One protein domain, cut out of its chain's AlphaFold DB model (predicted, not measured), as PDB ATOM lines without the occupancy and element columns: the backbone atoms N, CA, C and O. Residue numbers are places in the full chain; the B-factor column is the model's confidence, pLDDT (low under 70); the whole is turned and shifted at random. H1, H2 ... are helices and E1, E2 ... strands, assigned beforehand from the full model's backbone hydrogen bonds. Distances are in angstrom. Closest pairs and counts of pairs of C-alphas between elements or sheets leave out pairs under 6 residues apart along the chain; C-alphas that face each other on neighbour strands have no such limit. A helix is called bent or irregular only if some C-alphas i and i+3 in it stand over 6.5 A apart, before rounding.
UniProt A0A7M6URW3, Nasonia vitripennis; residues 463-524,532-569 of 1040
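Overview. This is residues 463 to 524 and 532 to 569 of the 1040 residues of a protein of Nasonia vitripennis (UniProt A0A7M6URW3). Helix H1 covers one face of a small sheet of three strands, E3, E4 and E5, and the kinked helix H3 crosses H1 on the side away from that sheet. Toward the opposite end from H3 lie the hairpin of E1 and E2, turned sharply from E3, and the short helix H2. The printed part has 100 residues, with three named helices and five named strands in the order H1 E1 E2 E3 E4 H2 E5 H3, mixed in class. The larger sheet, order E3, E4, E5, is mixed; the whole is compact, with a radius of gyration of the C-alphas of 14.0 A and spans of 38 by 35 by 20 A.

Arrangement. H1, residues 463 to 475, lies over E4, residues 509 to 514, at a height over the sheet of 8.0 A, two layers with the helix on one face; the closest C-alphas, of Ser 464 and Tyr 513, are 5.7 A apart. E1, residues 488 to 490, and E2, residues 495 to 497, form an antiparallel hairpin, with N 488 and O 497 at 2.9 A. E2 runs on into E3, residues 499 to 501, at 88 degrees. E3 and E4 form an antiparallel hairpin, with N 501 and O 509 at 2.8 A. H2, residues 533 to 538, only grazes the sheet. E5, residues 542 to 547, is parallel to E4, with N 512 and O 544 at 2.8 A. H3, residues 548 to 563, touches H1, closest at C-alphas 466 and 562, 6.5 A, only just about perpendicular at 71 degrees. H3 is irregular, with C-alphas 557 and 560 8.2 A apart. In H1 and H2 every O i to N i+4 pair is within hydrogen-bond range; in H3 4 of 12 are, and 6 of 13 O i to N i+3 pairs.

Along the chain. H1 begins at C-alpha 463 (62.431, 111.152, -38.730) and is 18.4 A long. E4 measures 16.6 A, E5 17.1 A and H3 18.5 A, ending at C-alpha 563 (65.087, 120.618, -31.265).

Size, cuts and confidence. The C-alphas farthest apart, of Glu 492 and Lys 560, are 39.2 A apart. Residues 525 to 531 are not printed, a gap of 22.6 A from C-alpha 524 to C-alpha 532. The link H1 to E1 is long. Mean pLDDT of the printed part is 71.8, with 38 residues under 70, among them 515 to 524.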
ATOM      1  N   GLU A 463      63.885 111.016 -38.730       70.69
ATOM      2  CA  GLU A 463      62.431 111.152 -38.730       70.69
ATOM      3  C   GLU A 463      61.696 110.039 -37.950       70.69
ATOM      4  O   GLU A 463      60.729 110.325 -37.253       70.69
ATOM      5  N   SER A 464      62.190 108.795 -37.982       74.94
ATOM      6  CA  SER A 464      61.673 107.706 -37.138       74.94
ATOM      7  C   SER A 464      61.982 107.904 -35.651       74.94
ATOM      8  O   SER A 464      61.111 107.678 -34.820       74.94
ATOM      9  N   LEU A 465      63.175 108.399 -35.302       72.75
ATOM     10  CA  LEU A 465      63.527 108.727 -33.913       72.75
ATOM     11  C   LEU A 465      62.697 109.893 -33.371       72.75
ATOM     12  O   LEU A 465      62.210 109.841 -32.247       72.75
ATOM     13  N   GLU A 466      62.502 110.928 -34.188       79.62
ATOM     14  CA  GLU A 466      61.635 112.058 -33.855       79.62
ATOM     15  C   GLU A 466      60.190 111.606 -33.590       79.62
ATOM     16  O   GLU A 466      59.539 112.161 -32.708       79.62
ATOM     17  N   TRP A 467      59.693 110.593 -34.311       85.81
ATOM     18  CA  TRP A 467      58.383 110.002 -34.039       85.81
ATOM     19  C   TRP A 467      58.335 109.287 -32.689       85.81
ATOM     20  O   TRP A 467      57.450 109.584 -31.891       85.81
ATOM     21  N   LEU A 468      59.297 108.408 -32.406       82.88
ATOM     22  CA  LEU A 468      59.307 107.624 -31.167       82.88
ATOM     23  C   LEU A 468      59.330 108.524 -29.929       82.88
ATOM     24  O   LEU A 468      58.545 108.306 -29.019       82.88
ATOM     25  N   LEU A 469      60.131 109.593 -29.926       81.12
ATOM     26  CA  LEU A 469      60.184 110.543 -28.804       81.12
ATOM     27  C   LEU A 469      58.883 111.345 -28.626       81.12
ATOM     28  O   LEU A 469      58.543 111.739 -27.510       81.12
ATOM     29  N   ILE A 470      58.132 111.591 -29.706       84.94
ATOM     30  CA  ILE A 470      56.770 112.140 -29.604       84.94
ATOM     31  C   ILE A 470      55.837 111.095 -28.989       84.94
ATOM     32  O   ILE A 470      55.100 111.431 -28.066       84.94
ATOM     33  N   SER A 471      55.905 109.839 -29.432       85.81
ATOM     34  CA  SER A 471      55.112 108.747 -28.862       85.81
ATOM     35  C   SER A 471      55.417 108.510 -27.380       85.81
ATOM     36  O   SER A 471      54.476 108.353 -26.609       85.81
ATOM     37  N   GLU A 472      56.677 108.571 -26.936       82.88
ATOM     38  CA  GLU A 472      57.038 108.531 -25.506       82.88
ATOM     39  C   GLU A 472      56.352 109.657 -24.723       82.88
ATOM     40  O   GLU A 472      55.778 109.428 -23.659       82.88
ATOM     41  N   LYS A 473      56.364 110.876 -25.274       82.81
ATOM     42  CA  LYS A 473      55.748 112.055 -24.657       82.81
ATOM     43  C   LYS A 473      54.220 111.990 -24.612       82.81
ATOM     44  O   LYS A 473      53.629 112.471 -23.650       82.81
ATOM     45  N   GLU A 474      53.581 111.435 -25.639       84.88
ATOM     46  CA  GLU A 474      52.122 111.284 -25.707       84.88
ATOM     47  C   GLU A 474      51.616 110.111 -24.849       84.88
ATOM     48  O   GLU A 474      50.536 110.202 -24.270       84.88
ATOM     49  N   THR A 475      52.396 109.033 -24.723       80.12
ATOM     50  CA  THR A 475      52.025 107.827 -23.954       80.12
ATOM     51  C   THR A 475      52.560 107.816 -22.518       80.12
ATOM     52  O   THR A 475      52.211 106.919 -21.750       80.12
ATOM     53  N   ASN A 476      53.421 108.775 -22.149       78.31
ATOM     54  CA  ASN A 476      54.182 108.803 -20.891       78.31
ATOM     55  C   ASN A 476      54.849 107.450 -20.558       78.31
ATOM     56  O   ASN A 476      54.902 107.030 -19.402       78.31
ATOM     57  N   SER A 477      55.303 106.742 -21.594       76.00
ATOM     58  CA  SER A 477      55.842 105.384 -21.523       76.00
ATOM     59  C   SER A 477      57.207 105.356 -22.195       76.00
ATOM     60  O   SER A 477      57.377 105.900 -23.284       76.00
ATOM     61  N   GLU A 478      58.192 104.735 -21.552       76.75
ATOM     62  CA  GLU A 478      59.533 104.622 -22.120       76.75
ATOM     63  C   GLU A 478      59.544 103.633 -23.296       76.75
ATOM     64  O   GLU A 478      59.006 102.522 -23.200       76.75
ATOM     65  N   ILE A 479      60.157 104.038 -24.410       79.31
ATOM     66  CA  ILE A 479      60.340 103.218 -25.606       79.31
ATOM     67  C   ILE A 479      61.834 102.906 -25.745       79.31
ATOM     68  O   ILE A 479      62.672 103.762 -26.021       79.31
ATOM     69  N   ILE A 480      62.165 101.627 -25.618       73.00
ATOM     70  CA  ILE A 480      63.473 101.059 -25.932       73.00
ATOM     71  C   ILE A 480      63.715 101.256 -27.431       73.00
ATOM     72  O   ILE A 480      63.079 100.590 -28.246       73.00
ATOM     73  N   HIS A 481      64.605 102.179 -27.807       69.00
ATOM     74  CA  HIS A 481      64.888 102.490 -29.211       69.00
ATOM     75  C   HIS A 481      66.358 102.838 -29.488       69.00
ATOM     76  O   HIS A 481      67.126 103.197 -28.589       69.00
ATOM     77  N   ILE A 482      66.744 102.843 -30.771       55.03
ATOM     78  CA  ILE A 482      68.137 103.049 -31.217       55.03
ATOM     79  C   ILE A 482      68.793 104.335 -30.657       55.03
ATOM     80  O   ILE A 482      69.975 104.304 -30.305       55.03
ATOM     81  N   GLY A 483      68.017 105.417 -30.487       52.53
ATOM     82  CA  GLY A 483      68.427 106.712 -29.903       52.53
ATOM     83  C   GLY A 483      68.572 106.768 -28.370       52.53
ATOM     84  O   GLY A 483      68.986 107.786 -27.834       52.53
ATOM     85  N   ARG A 484      68.243 105.680 -27.660       58.88
ATOM     86  CA  ARG A 484      68.643 105.427 -26.263       58.88
ATOM     87  C   ARG A 484      69.770 104.380 -26.194       58.88
ATOM     88  O   ARG A 484      70.193 103.983 -25.121       58.88
ATOM     89  N   GLY A 485      70.264 103.908 -27.345       49.50
ATOM     90  CA  GLY A 485      71.279 102.859 -27.404       49.50
ATOM     91  C   GLY A 485      70.731 101.436 -27.262       49.50
ATOM     92  O   GLY A 485      71.474 100.565 -26.835       49.50
ATOM     93  N   HIS A 486      69.470 101.164 -27.613       59.19
ATOM     94  CA  HIS A 486      68.892  99.832 -27.411       59.19
ATOM     95  C   HIS A 486      68.205  99.243 -28.654       59.19
ATOM     96  O   HIS A 486      67.638  99.964 -29.473       59.19
ATOM     97  N   GLU A 487      68.229  97.914 -28.723       61.97
ATOM     98  CA  GLU A 487      67.365  97.032 -29.518       61.97
ATOM     99  C   GLU A 487      66.792  95.993 -28.532       61.97
ATOM    100  O   GLU A 487      67.465  95.641 -27.558       61.97
ATOM    101  N   TYR A 488      65.566  95.502 -28.736       65.56
ATOM    102  CA  TYR A 488      64.924  94.541 -27.828       65.56
ATOM    103  C   TYR A 488      64.729  93.187 -28.511       65.56
ATOM    104  O   TYR A 488      64.191  93.111 -29.612       65.56
ATOM    105  N   ARG A 489      65.134  92.094 -27.858       71.38
ATOM    106  CA  ARG A 489      64.856  90.733 -28.335       71.38
ATOM    107  C   ARG A 489      63.580  90.213 -27.680       71.38
ATOM    108  O   ARG A 489      63.530  90.096 -26.460       71.38
ATOM    109  N   LEU A 490      62.585  89.868 -28.495       73.88
ATOM    110  CA  LEU A 490      61.345  89.218 -28.067       73.88
ATOM    111  C   LEU A 490      61.671  87.770 -27.631       73.88
ATOM    112  O   LEU A 490      62.013  86.962 -28.502       73.88
ATOM    113  N   PRO A 491      61.619  87.424 -26.327       70.25
ATOM    114  CA  PRO A 491      62.200  86.174 -25.821       70.25
ATOM    115  C   PRO A 491      61.578  84.899 -26.401       70.25
ATOM    116  O   PRO A 491      62.272  83.901 -26.568       70.25
ATOM    117  N   GLU A 492      60.285  84.929 -26.728       73.75
ATOM    118  CA  GLU A 492      59.526  83.777 -27.229       73.75
ATOM    119  C   GLU A 492      59.649  83.577 -28.746       73.75
ATOM    120  O   GLU A 492      59.231  82.543 -29.264       73.75
ATOM    121  N   LEU A 493      60.182  84.570 -29.465       69.31
ATOM    122  CA  LEU A 493      60.240  84.592 -30.931       69.31
ATOM    123  C   LEU A 493      61.674  84.598 -31.487       69.31
ATOM    124  O   LEU A 493      61.848  84.388 -32.684       69.31
ATOM    125  N   ASP A 494      62.678  84.892 -30.651       66.25
ATOM    126  CA  ASP A 494      64.071  85.204 -31.035       66.25
ATOM    127  C   ASP A 494      64.189  86.311 -32.111       66.25
ATOM    128  O   ASP A 494      65.194  86.452 -32.808       66.25
ATOM    129  N   ILE A 495      63.151  87.145 -32.232       67.31
ATOM    130  CA  ILE A 495      63.113  88.303 -33.128       67.31
ATOM    131  C   ILE A 495      63.663  89.516 -32.381       67.31
ATOM    132  O   ILE A 495      63.181  89.867 -31.304       67.31
ATOM    133  N   ILE A 496      64.648  90.184 -32.980       61.69
ATOM    134  CA  ILE A 496      65.117  91.500 -32.539       61.69
ATOM    135  C   ILE A 496      64.228  92.570 -33.183       61.69
ATOM    136  O   ILE A 496      64.045  92.579 -34.401       61.69
ATOM    137  N   VAL A 497      63.678  93.460 -32.359       66.81
ATOM    138  CA  VAL A 497      62.936  94.658 -32.764       66.81
ATOM    139  C   VAL A 497      63.720  95.910 -32.362       66.81
ATOM    140  O   VAL A 497      64.374  95.939 -31.318       66.81
ATOM    141  N   ASN A 498      63.666  96.951 -33.193       60.22
ATOM    142  CA  ASN A 498      64.477  98.158 -32.991       60.22
ATOM    143  C   ASN A 498      63.768  99.202 -32.106       60.22
ATOM    144  O   ASN A 498      64.397 100.179 -31.694       60.22
ATOM    145  N   GLU A 499      62.472  99.008 -31.839       78.12
ATOM    146  CA  GLU A 499      61.606  99.904 -31.079       78.12
ATOM    147  C   GLU A 499      60.587  99.106 -30.236       78.12
ATOM    148  O   GLU A 499      59.739  98.401 -30.790       78.12
ATOM    149  N   PHE A 500      60.636  99.212 -28.903       78.81
ATOM    150  CA  PHE A 500      59.744  98.461 -28.006       78.81
ATOM    151  C   PHE A 500      59.450  99.186 -26.682       78.81
ATOM    152  O   PHE A 500      60.376  99.579 -25.986       78.81
ATOM    153  N   SER A 501      58.187  99.300 -26.268       81.75
ATOM    154  CA  SER A 501      57.821  99.706 -24.899       81.75
ATOM    155  C   SER A 501      57.322  98.503 -24.109       81.75
ATOM    156  O   SER A 501      56.504  97.736 -24.616       81.75
ATOM    157  N   LYS A 502      57.809  98.322 -22.878       76.12
ATOM    158  CA  LYS A 502      57.531  97.139 -22.051       76.12
ATOM    159  C   LYS A 502      56.348  97.382 -21.108       76.12
ATOM    160  O   LYS A 502      56.302  98.388 -20.413       76.12
ATOM    161  N   SER A 503      55.425  96.428 -21.055       74.12
ATOM    162  CA  SER A 503      54.255  96.417 -20.168       74.12
ATOM    163  C   SER A 503      54.486  95.571 -18.909       74.12
ATOM    164  O   SER A 503      55.369  94.709 -18.878       74.12
ATOM    165  N   GLU A 504      53.639  95.749 -17.888       67.38
ATOM    166  CA  GLU A 504      53.686  94.982 -16.626       67.38
ATOM    167  C   GLU A 504      53.552  93.459 -16.821       67.38
ATOM    168  O   GLU A 504      54.107  92.681 -16.051       67.38
ATOM    169  N   ASN A 505      52.866  93.018 -17.882       64.88
ATOM    170  CA  ASN A 505      52.705  91.602 -18.237       64.88
ATOM    171  C   ASN A 505      53.812  91.061 -19.173       64.88
ATOM    172  O   ASN A 505      53.689  89.951 -19.688       64.88
ATOM    173  N   GLY A 506      54.860  91.847 -19.449       64.56
ATOM    174  CA  GLY A 506      55.980  91.493 -20.330       64.56
ATOM    175  C   GLY A 506      55.704  91.593 -21.838       64.56
ATOM    176  O   GLY A 506      56.652  91.742 -22.611       64.56
ATOM    177  N   LYS A 507      54.433  91.578 -22.264       73.38
ATOM    178  CA  LYS A 507      54.007  91.636 -23.673       73.38
ATOM    179  C   LYS A 507      53.624  93.054 -24.085       73.38
ATOM    180  O   LYS A 507      52.462  93.450 -24.040       73.38
ATOM    181  N   GLY A 508      54.655  93.818 -24.423       82.12
ATOM    182  CA  GLY A 508      54.576  95.246 -24.702       82.12
ATOM    183  C   GLY A 508      54.188  95.630 -26.136       82.12
ATOM    184  O   GLY A 508      53.625  94.838 -26.897       82.12
ATOM    185  N   THR A 509      54.533  96.864 -26.502       85.12
ATOM    186  CA  THR A 509      54.261  97.470 -27.814       85.12
ATOM    187  C   THR A 509      55.536  97.538 -28.645       85.12
ATOM    188  O   THR A 509      56.501  98.173 -28.235       85.12
ATOM    189  N   VAL A 510      55.533  96.921 -29.824       83.19
ATOM    190  CA  VAL A 510      56.543  97.091 -30.877       83.19
ATOM    191  C   VAL A 510      56.136  98.279 -31.747       83.19
ATOM    192  O   VAL A 510      54.990  98.346 -32.189       83.19
ATOM    193  N   TYR A 511      57.057  99.195 -32.033       82.00
ATOM    194  CA  TYR A 511      56.806 100.330 -32.931       82.00
ATOM    195  C   TYR A 511      57.485 100.091 -34.283       82.00
ATOM    196  O   TYR A 511      58.477  99.370 -34.364       82.00
ATOM    197  N   ARG A 512      56.967 100.678 -35.367       79.69
ATOM    198  CA  ARG A 512      57.564 100.541 -36.699       79.69
ATOM    199  C   ARG A 512      57.337 101.754 -37.594       79.69
ATOM    200  O   ARG A 512      56.214 102.206 -37.795       79.69
ATOM    201  N   TYR A 513      58.423 102.244 -38.187       75.81
ATOM    202  CA  TYR A 513      58.405 103.409 -39.066       75.81
ATOM    203  C   TYR A 513      58.666 103.049 -40.535       75.81
ATOM    204  O   TYR A 513      59.630 102.350 -40.856       75.81
ATOM    205  N   TYR A 514      57.856 103.599 -41.440       72.69
ATOM    206  CA  TYR A 514      57.928 103.357 -42.879       72.69
ATOM    207  C   TYR A 514      58.288 104.622 -43.665       72.69
ATOM    208  O   TYR A 514      57.500 105.554 -43.815       72.69
ATOM    209  N   ASP A 515      59.489 104.634 -44.240       65.44
ATOM    210  CA  ASP A 515      59.930 105.665 -45.184       65.44
ATOM    211  C   ASP A 515      59.248 105.479 -46.556       65.44
ATOM    212  O   ASP A 515      59.597 104.557 -47.295       65.44
ATOM    213  N   CYS A 516      58.317 106.373 -46.915       66.81
ATOM    214  CA  CYS A 516      57.586 106.376 -48.192       66.81
ATOM    215  C   CYS A 516      58.471 106.548 -49.445       66.81
ATOM    216  O   CYS A 516      57.976 106.425 -50.560       66.81
ATOM    217  N   THR A 517      59.766 106.864 -49.302       57.09
ATOM    218  CA  THR A 517      60.715 106.894 -50.434       57.09
ATOM    219  C   THR A 517      61.371 105.536 -50.707       57.09
ATOM    220  O   THR A 517      62.095 105.389 -51.695       57.09
ATOM    221  N   ARG A 518      61.147 104.556 -49.821       48.91
ATOM    222  CA  ARG A 518      61.762 103.217 -49.827       48.91
ATOM    223  C   ARG A 518      60.758 102.071 -49.737       48.91
ATOM    224  O   ARG A 518      61.093 100.963 -50.140       48.91
ATOM    225  N   HIS A 519      59.585 102.338 -49.180       60.38
ATOM    226  CA  HIS A 519      58.471 101.410 -49.055       60.38
ATOM    227  C   HIS A 519      57.313 101.965 -49.883       60.38
ATOM    228  O   HIS A 519      57.058 103.173 -49.844       60.38
ATOM    229  N   GLU A 520      56.631 101.103 -50.630       54.31
ATOM    230  CA  GLU A 520      55.457 101.499 -51.405       54.31
ATOM    231  C   GLU A 520      54.343 101.887 -50.425       54.31
ATOM    232  O   GLU A 520      53.954 101.119 -49.547       54.31
ATOM    233  N   CYS A 521      53.939 103.159 -50.475       57.44
ATOM    234  CA  CYS A 521      52.996 103.727 -49.520       57.44
ATOM    235  C   CYS A 521      51.600 103.128 -49.778       57.44
ATOM    236  O   CYS A 521      51.183 103.166 -50.934       57.44
ATOM    237  N   PRO A 522      50.819 102.694 -48.764       55.84
ATOM    238  CA  PRO A 522      49.576 101.932 -48.979       55.84
ATOM    239  C   PRO A 522      48.475 102.643 -49.784       55.84
ATOM    240  O   PRO A 522      47.496 102.018 -50.176       55.84
ATOM    241  N   GLY A 523      48.625 103.945 -50.054       53.06
ATOM    242  CA  GLY A 523      47.791 104.680 -51.008       53.06
ATOM    243  C   GLY A 523      48.037 104.323 -52.484       53.06
ATOM    244  O   GLY A 523      47.275 104.773 -53.333       53.06
ATOM    245  N   TYR A 524      49.070 103.532 -52.799       46.28
ATOM    246  CA  TYR A 524      49.389 103.038 -54.141       46.28
ATOM    247  C   TYR A 524      49.809 101.562 -54.090       46.28
ATOM    248  O   TYR A 524      50.995 101.253 -54.044       46.28
ATOM    249  N   ASN A 532      56.539  87.906 -40.553       55.47
ATOM    250  CA  ASN A 532      56.993  87.980 -39.154       55.47
ATOM    251  C   ASN A 532      56.062  88.806 -38.241       55.47
ATOM    252  O   ASN A 532      56.042  88.578 -37.037       55.47
ATOM    253  N   TYR A 533      55.268  89.738 -38.778       66.75
ATOM    254  CA  TYR A 533      54.457  90.664 -37.964       66.75
ATOM    255  C   TYR A 533      53.177  90.020 -37.424       66.75
ATOM    256  O   TYR A 533      52.838  90.214 -36.261       66.75
ATOM    257  N   GLU A 534      52.547  89.140 -38.204       66.62
ATOM    258  CA  GLU A 534      51.463  88.272 -37.725       66.62
ATOM    259  C   GLU A 534      51.922  87.360 -36.577       66.62
ATOM    260  O   GLU A 534      51.149  87.097 -35.658       66.62
ATOM    261  N   LYS A 535      53.195  86.933 -36.558       69.12
ATOM    262  CA  LYS A 535      53.780  86.172 -35.436       69.12
ATOM    263  C   LYS A 535      53.942  87.031 -34.181       69.12
ATOM    264  O   LYS A 535      53.611  86.579 -33.095       69.12
ATOM    265  N   ILE A 536      54.388  88.281 -34.323       77.25
ATOM    266  CA  ILE A 536      54.478  89.236 -33.203       77.25
ATOM    267  C   ILE A 536      53.083  89.473 -32.594       77.25
ATOM    268  O   ILE A 536      52.902  89.314 -31.387       77.25
ATOM    269  N   ILE A 537      52.082  89.755 -33.434       79.06
ATOM    270  CA  ILE A 537      50.704  90.028 -32.998       79.06
ATOM    271  C   ILE A 537      50.041  88.779 -32.391       79.06
ATOM    272  O   ILE A 537      49.459  88.861 -31.311       79.06
ATOM    273  N   SER A 538      50.163  87.606 -33.024       77.50
ATOM    274  CA  SER A 538      49.574  86.351 -32.512       77.50
ATOM    275  C   SER A 538      50.201  85.864 -31.202       77.50
ATOM    276  O   SER A 538      49.523  85.205 -30.416       77.50
ATOM    277  N   PHE A 539      51.449  86.242 -30.905       77.44
ATOM    278  CA  PHE A 539      52.059  86.012 -29.592       77.44
ATOM    279  C   PHE A 539      51.627  87.038 -28.528       77.44
ATOM    280  O   PHE A 539      51.998  86.888 -27.362       77.44
ATOM    281  N   GLY A 540      50.784  88.015 -28.874       79.00
ATOM    282  CA  GLY A 540      50.152  88.951 -27.941       79.00
ATOM    283  C   GLY A 540      50.898  90.269 -27.735       79.00
ATOM    284  O   GLY A 540      50.622  90.957 -26.756       79.00
ATOM    285  N   TYR A 541      51.832  90.621 -28.621       82.69
ATOM    286  CA  TYR A 541      52.471  91.938 -28.640       82.69
ATOM    287  C   TYR A 541      51.639  92.932 -29.468       82.69
ATOM    288  O   TYR A 541      51.115  92.581 -30.528       82.69
ATOM    289  N   ARG A 542      51.537  94.191 -29.023       83.31
ATOM    290  CA  ARG A 542      50.907  95.271 -29.807       83.31
ATOM    291  C   ARG A 542      51.887  95.763 -30.872       83.31
ATOM    292  O   ARG A 542      53.074  95.879 -30.586       83.31
ATOM    293  N   LEU A 543      51.405  96.079 -32.073       83.75
ATOM    294  CA  LEU A 543      52.196  96.709 -33.134       83.75
ATOM    295  C   LEU A 543      51.643  98.113 -33.410       83.75
ATOM    296  O   LEU A 543      50.445  98.258 -33.645       83.75
ATOM    297  N   GLU A 544      52.501  99.132 -33.384       84.06
ATOM    298  CA  GLU A 544      52.167 100.500 -33.799       84.06
ATOM    299  C   GLU A 544      53.002 100.934 -34.998       84.06
ATOM    300  O   GLU A 544      54.211 100.722 -35.044       84.06
ATOM    301  N   GLU A 545      52.351 101.555 -35.980       84.62
ATOM    302  CA  GLU A 545      52.926 101.810 -37.297       84.62
ATOM    303  C   GLU A 545      52.774 103.278 -37.710       84.62
ATOM    304  O   GLU A 545      51.726 103.889 -37.500       84.62
ATOM    305  N   MET A 546      53.812 103.843 -38.332       83.81
ATOM    306  CA  MET A 546      53.829 105.240 -38.779       83.81
ATOM    307  C   MET A 546      54.514 105.391 -40.138       83.81
ATOM    308  O   MET A 546      55.651 104.958 -40.319       83.81
ATOM    309  N   TRP A 547      53.855 106.055 -41.090       79.38
ATOM    310  CA  TRP A 547      54.424 106.348 -42.412       79.38
ATOM    311  C   TRP A 547      54.994 107.768 -42.486       79.38
ATOM    312  O   TRP A 547      54.425 108.714 -41.936       79.38
ATOM    313  N   SER A 548      56.098 107.962 -43.216       77.94
ATOM    314  CA  SER A 548      56.780 109.265 -43.273       77.94
ATOM    315  C   SER A 548      55.949 110.379 -43.916       77.94
ATOM    316  O   SER A 548      56.122 111.551 -43.589       77.94
ATOM    317  N   CYS A 549      54.984 110.045 -44.777       77.31
ATOM    318  CA  CYS A 549      54.001 111.005 -45.281       77.31
ATOM    319  C   CYS A 549      53.031 111.498 -44.190       77.31
ATOM    320  O   CYS A 549      52.730 112.689 -44.149       77.31
ATOM    321  N   GLN A 550      52.594 110.618 -43.284       80.50
ATOM    322  CA  GLN A 550      51.693 110.942 -42.172       80.50
ATOM    323  C   GLN A 550      52.433 111.744 -41.095       80.50
ATOM    324  O   GLN A 550      51.948 112.778 -40.626       80.50
ATOM    325  N   PHE A 551      53.647 111.306 -40.752       83.50
ATOM    326  CA  PHE A 551      54.424 111.893 -39.667       83.50
ATOM    327  C   PHE A 551      54.797 113.366 -39.890       83.50
ATOM    328  O   PHE A 551      54.825 114.132 -38.929       83.50
ATOM    329  N   LYS A 552      55.010 113.809 -41.139       79.25
ATOM    330  CA  LYS A 552      55.315 115.218 -41.466       79.25
ATOM    331  C   LYS A 552      54.332 116.216 -40.842       79.25
ATOM    332  O   LYS A 552      54.755 117.262 -40.350       79.25
ATOM    333  N   ASN A 553      53.046 115.867 -40.802       78.50
ATOM    334  CA  ASN A 553      51.990 116.711 -40.237       78.50
ATOM    335  C   ASN A 553      51.983 116.703 -38.695       78.50
ATOM    336  O   ASN A 553      51.600 117.691 -38.070       78.50
ATOM    337  N   ILE A 554      52.435 115.607 -38.077       81.56
ATOM    338  CA  ILE A 554      52.570 115.461 -36.618       81.56
ATOM    339  C   ILE A 554      53.814 116.219 -36.136       81.56
ATOM    340  O   ILE A 554      53.727 117.062 -35.239       81.56
ATOM    341  N   LYS A 555      54.961 116.000 -36.797       81.25
ATOM    342  CA  LYS A 555      56.267 116.613 -36.501       81.25
ATOM    343  C   LYS A 555      56.203 118.135 -36.362       81.25
ATOM    344  O   LYS A 555      56.862 118.700 -35.489       81.25
ATOM    345  N   ALA A 556      55.403 118.802 -37.197       78.44
ATOM    346  CA  ALA A 556      55.251 120.257 -37.183       78.44
ATOM    347  C   ALA A 556      54.835 120.810 -35.803       78.44
ATOM    348  O   ALA A 556      55.328 121.863 -35.399       78.44
ATOM    349  N   LYS A 557      53.993 120.078 -35.057       83.50
ATOM    350  CA  LYS A 557      53.485 120.480 -33.731       83.50
ATOM    351  C   LYS A 557      54.541 120.385 -32.624       83.50
ATOM    352  O   LYS A 557      54.502 121.148 -31.665       83.50
ATOM    353  N   TYR A 558      55.508 119.481 -32.772       82.19
ATOM    354  CA  TYR A 558      56.488 119.134 -31.737       82.19
ATOM    355  C   TYR A 558      57.893 119.699 -31.990       82.19
ATOM    356  O   TYR A 558      58.834 119.381 -31.264       82.19
ATOM    357  N   LYS A 559      58.045 120.582 -32.985       77.12
ATOM    358  CA  LYS A 559      59.339 121.095 -33.463       77.12
ATOM    359  C   LYS A 559      60.252 121.663 -32.365       77.12
ATOM    360  O   LYS A 559      61.449 121.426 -32.424       77.12
ATOM    361  N   LYS A 560      59.714 122.375 -31.363       74.00
ATOM    362  CA  LYS A 560      60.519 122.892 -30.236       74.00
ATOM    363  C   LYS A 560      61.052 121.755 -29.357       74.00
ATOM    364  O   LYS A 560      62.248 121.655 -29.153       74.00
ATOM    365  N   PHE A 561      60.174 120.842 -28.937       76.69
ATOM    366  CA  PHE A 561      60.545 119.660 -28.151       76.69
ATOM    367  C   PHE A 561      61.608 118.801 -28.853       76.69
ATOM    368  O   PHE A 561      62.573 118.405 -28.218       76.69
ATOM    369  N   LEU A 562      61.480 118.578 -30.166       73.44
ATOM    370  CA  LEU A 562      62.461 117.822 -30.955       73.44
ATOM    371  C   LEU A 562      63.793 118.557 -31.185       73.44
ATOM    372  O   LEU A 562      64.800 117.915 -31.465       73.44
ATOM    373  N   ASN A 563      63.827 119.887 -31.125       64.00
ATOM    374  CA  ASN A 563      65.087 120.618 -31.265       64.00
ATOM    375  C   ASN A 563      65.958 120.496 -30.006       64.00
ATOM    376  O   ASN A 563      67.179 120.514 -30.126       64.00
ATOM    377  N   ASP A 564      65.330 120.330 -28.840       57.09
ATOM    378  CA  ASP A 564      65.975 120.426 -27.528       57.09
ATOM    379  C   ASP A 564      66.197 119.040 -26.861       57.09
ATOM    380  O   ASP A 564      66.568 118.967 -25.691       57.09
ATOM    381  N   HIS A 565      65.944 117.921 -27.561       61.38
ATOM    382  CA  HIS A 565      65.917 116.576 -26.955       61.38
ATOM    383  C   HIS A 565      67.223 115.779 -27.119       61.38
ATOM    384  O   HIS A 565      67.585 115.372 -28.225       61.38
ATOM    385  N   ASP A 566      67.857 115.431 -25.992       56.31
ATOM    386  CA  ASP A 566      69.117 114.664 -25.909       56.31
ATOM    387  C   ASP A 566      69.186 113.406 -26.807       56.31
ATOM    388  O   ASP A 566      70.191 113.174 -27.483       56.31
ATOM    389  N   ASN A 567      68.107 112.620 -26.883       57.44
ATOM    390  CA  ASN A 567      68.052 111.354 -27.631       57.44
ATOM    391  C   ASN A 567      68.097 111.523 -29.168       57.44
ATOM    392  O   ASN A 567      68.259 110.543 -29.894       57.44
ATOM    393  N   LEU A 568      67.984 112.752 -29.693       54.72
ATOM    394  CA  LEU A 568      68.143 113.052 -31.127       54.72
ATOM    395  C   LEU A 568      69.592 113.345 -31.536       54.72
ATOM    396  O   LEU A 568      69.872 113.489 -32.727       54.72
ATOM    397  N   TYR A 569      70.514 113.406 -30.571       48.50
ATOM    398  CA  TYR A 569      71.942 113.652 -30.802       48.50
ATOM    399  C   TYR A 569      72.786 112.363 -30.873       48.50
ATOM    400  O   TYR A 569      73.956 112.394 -31.287       48.50
TER     401      TYR A 569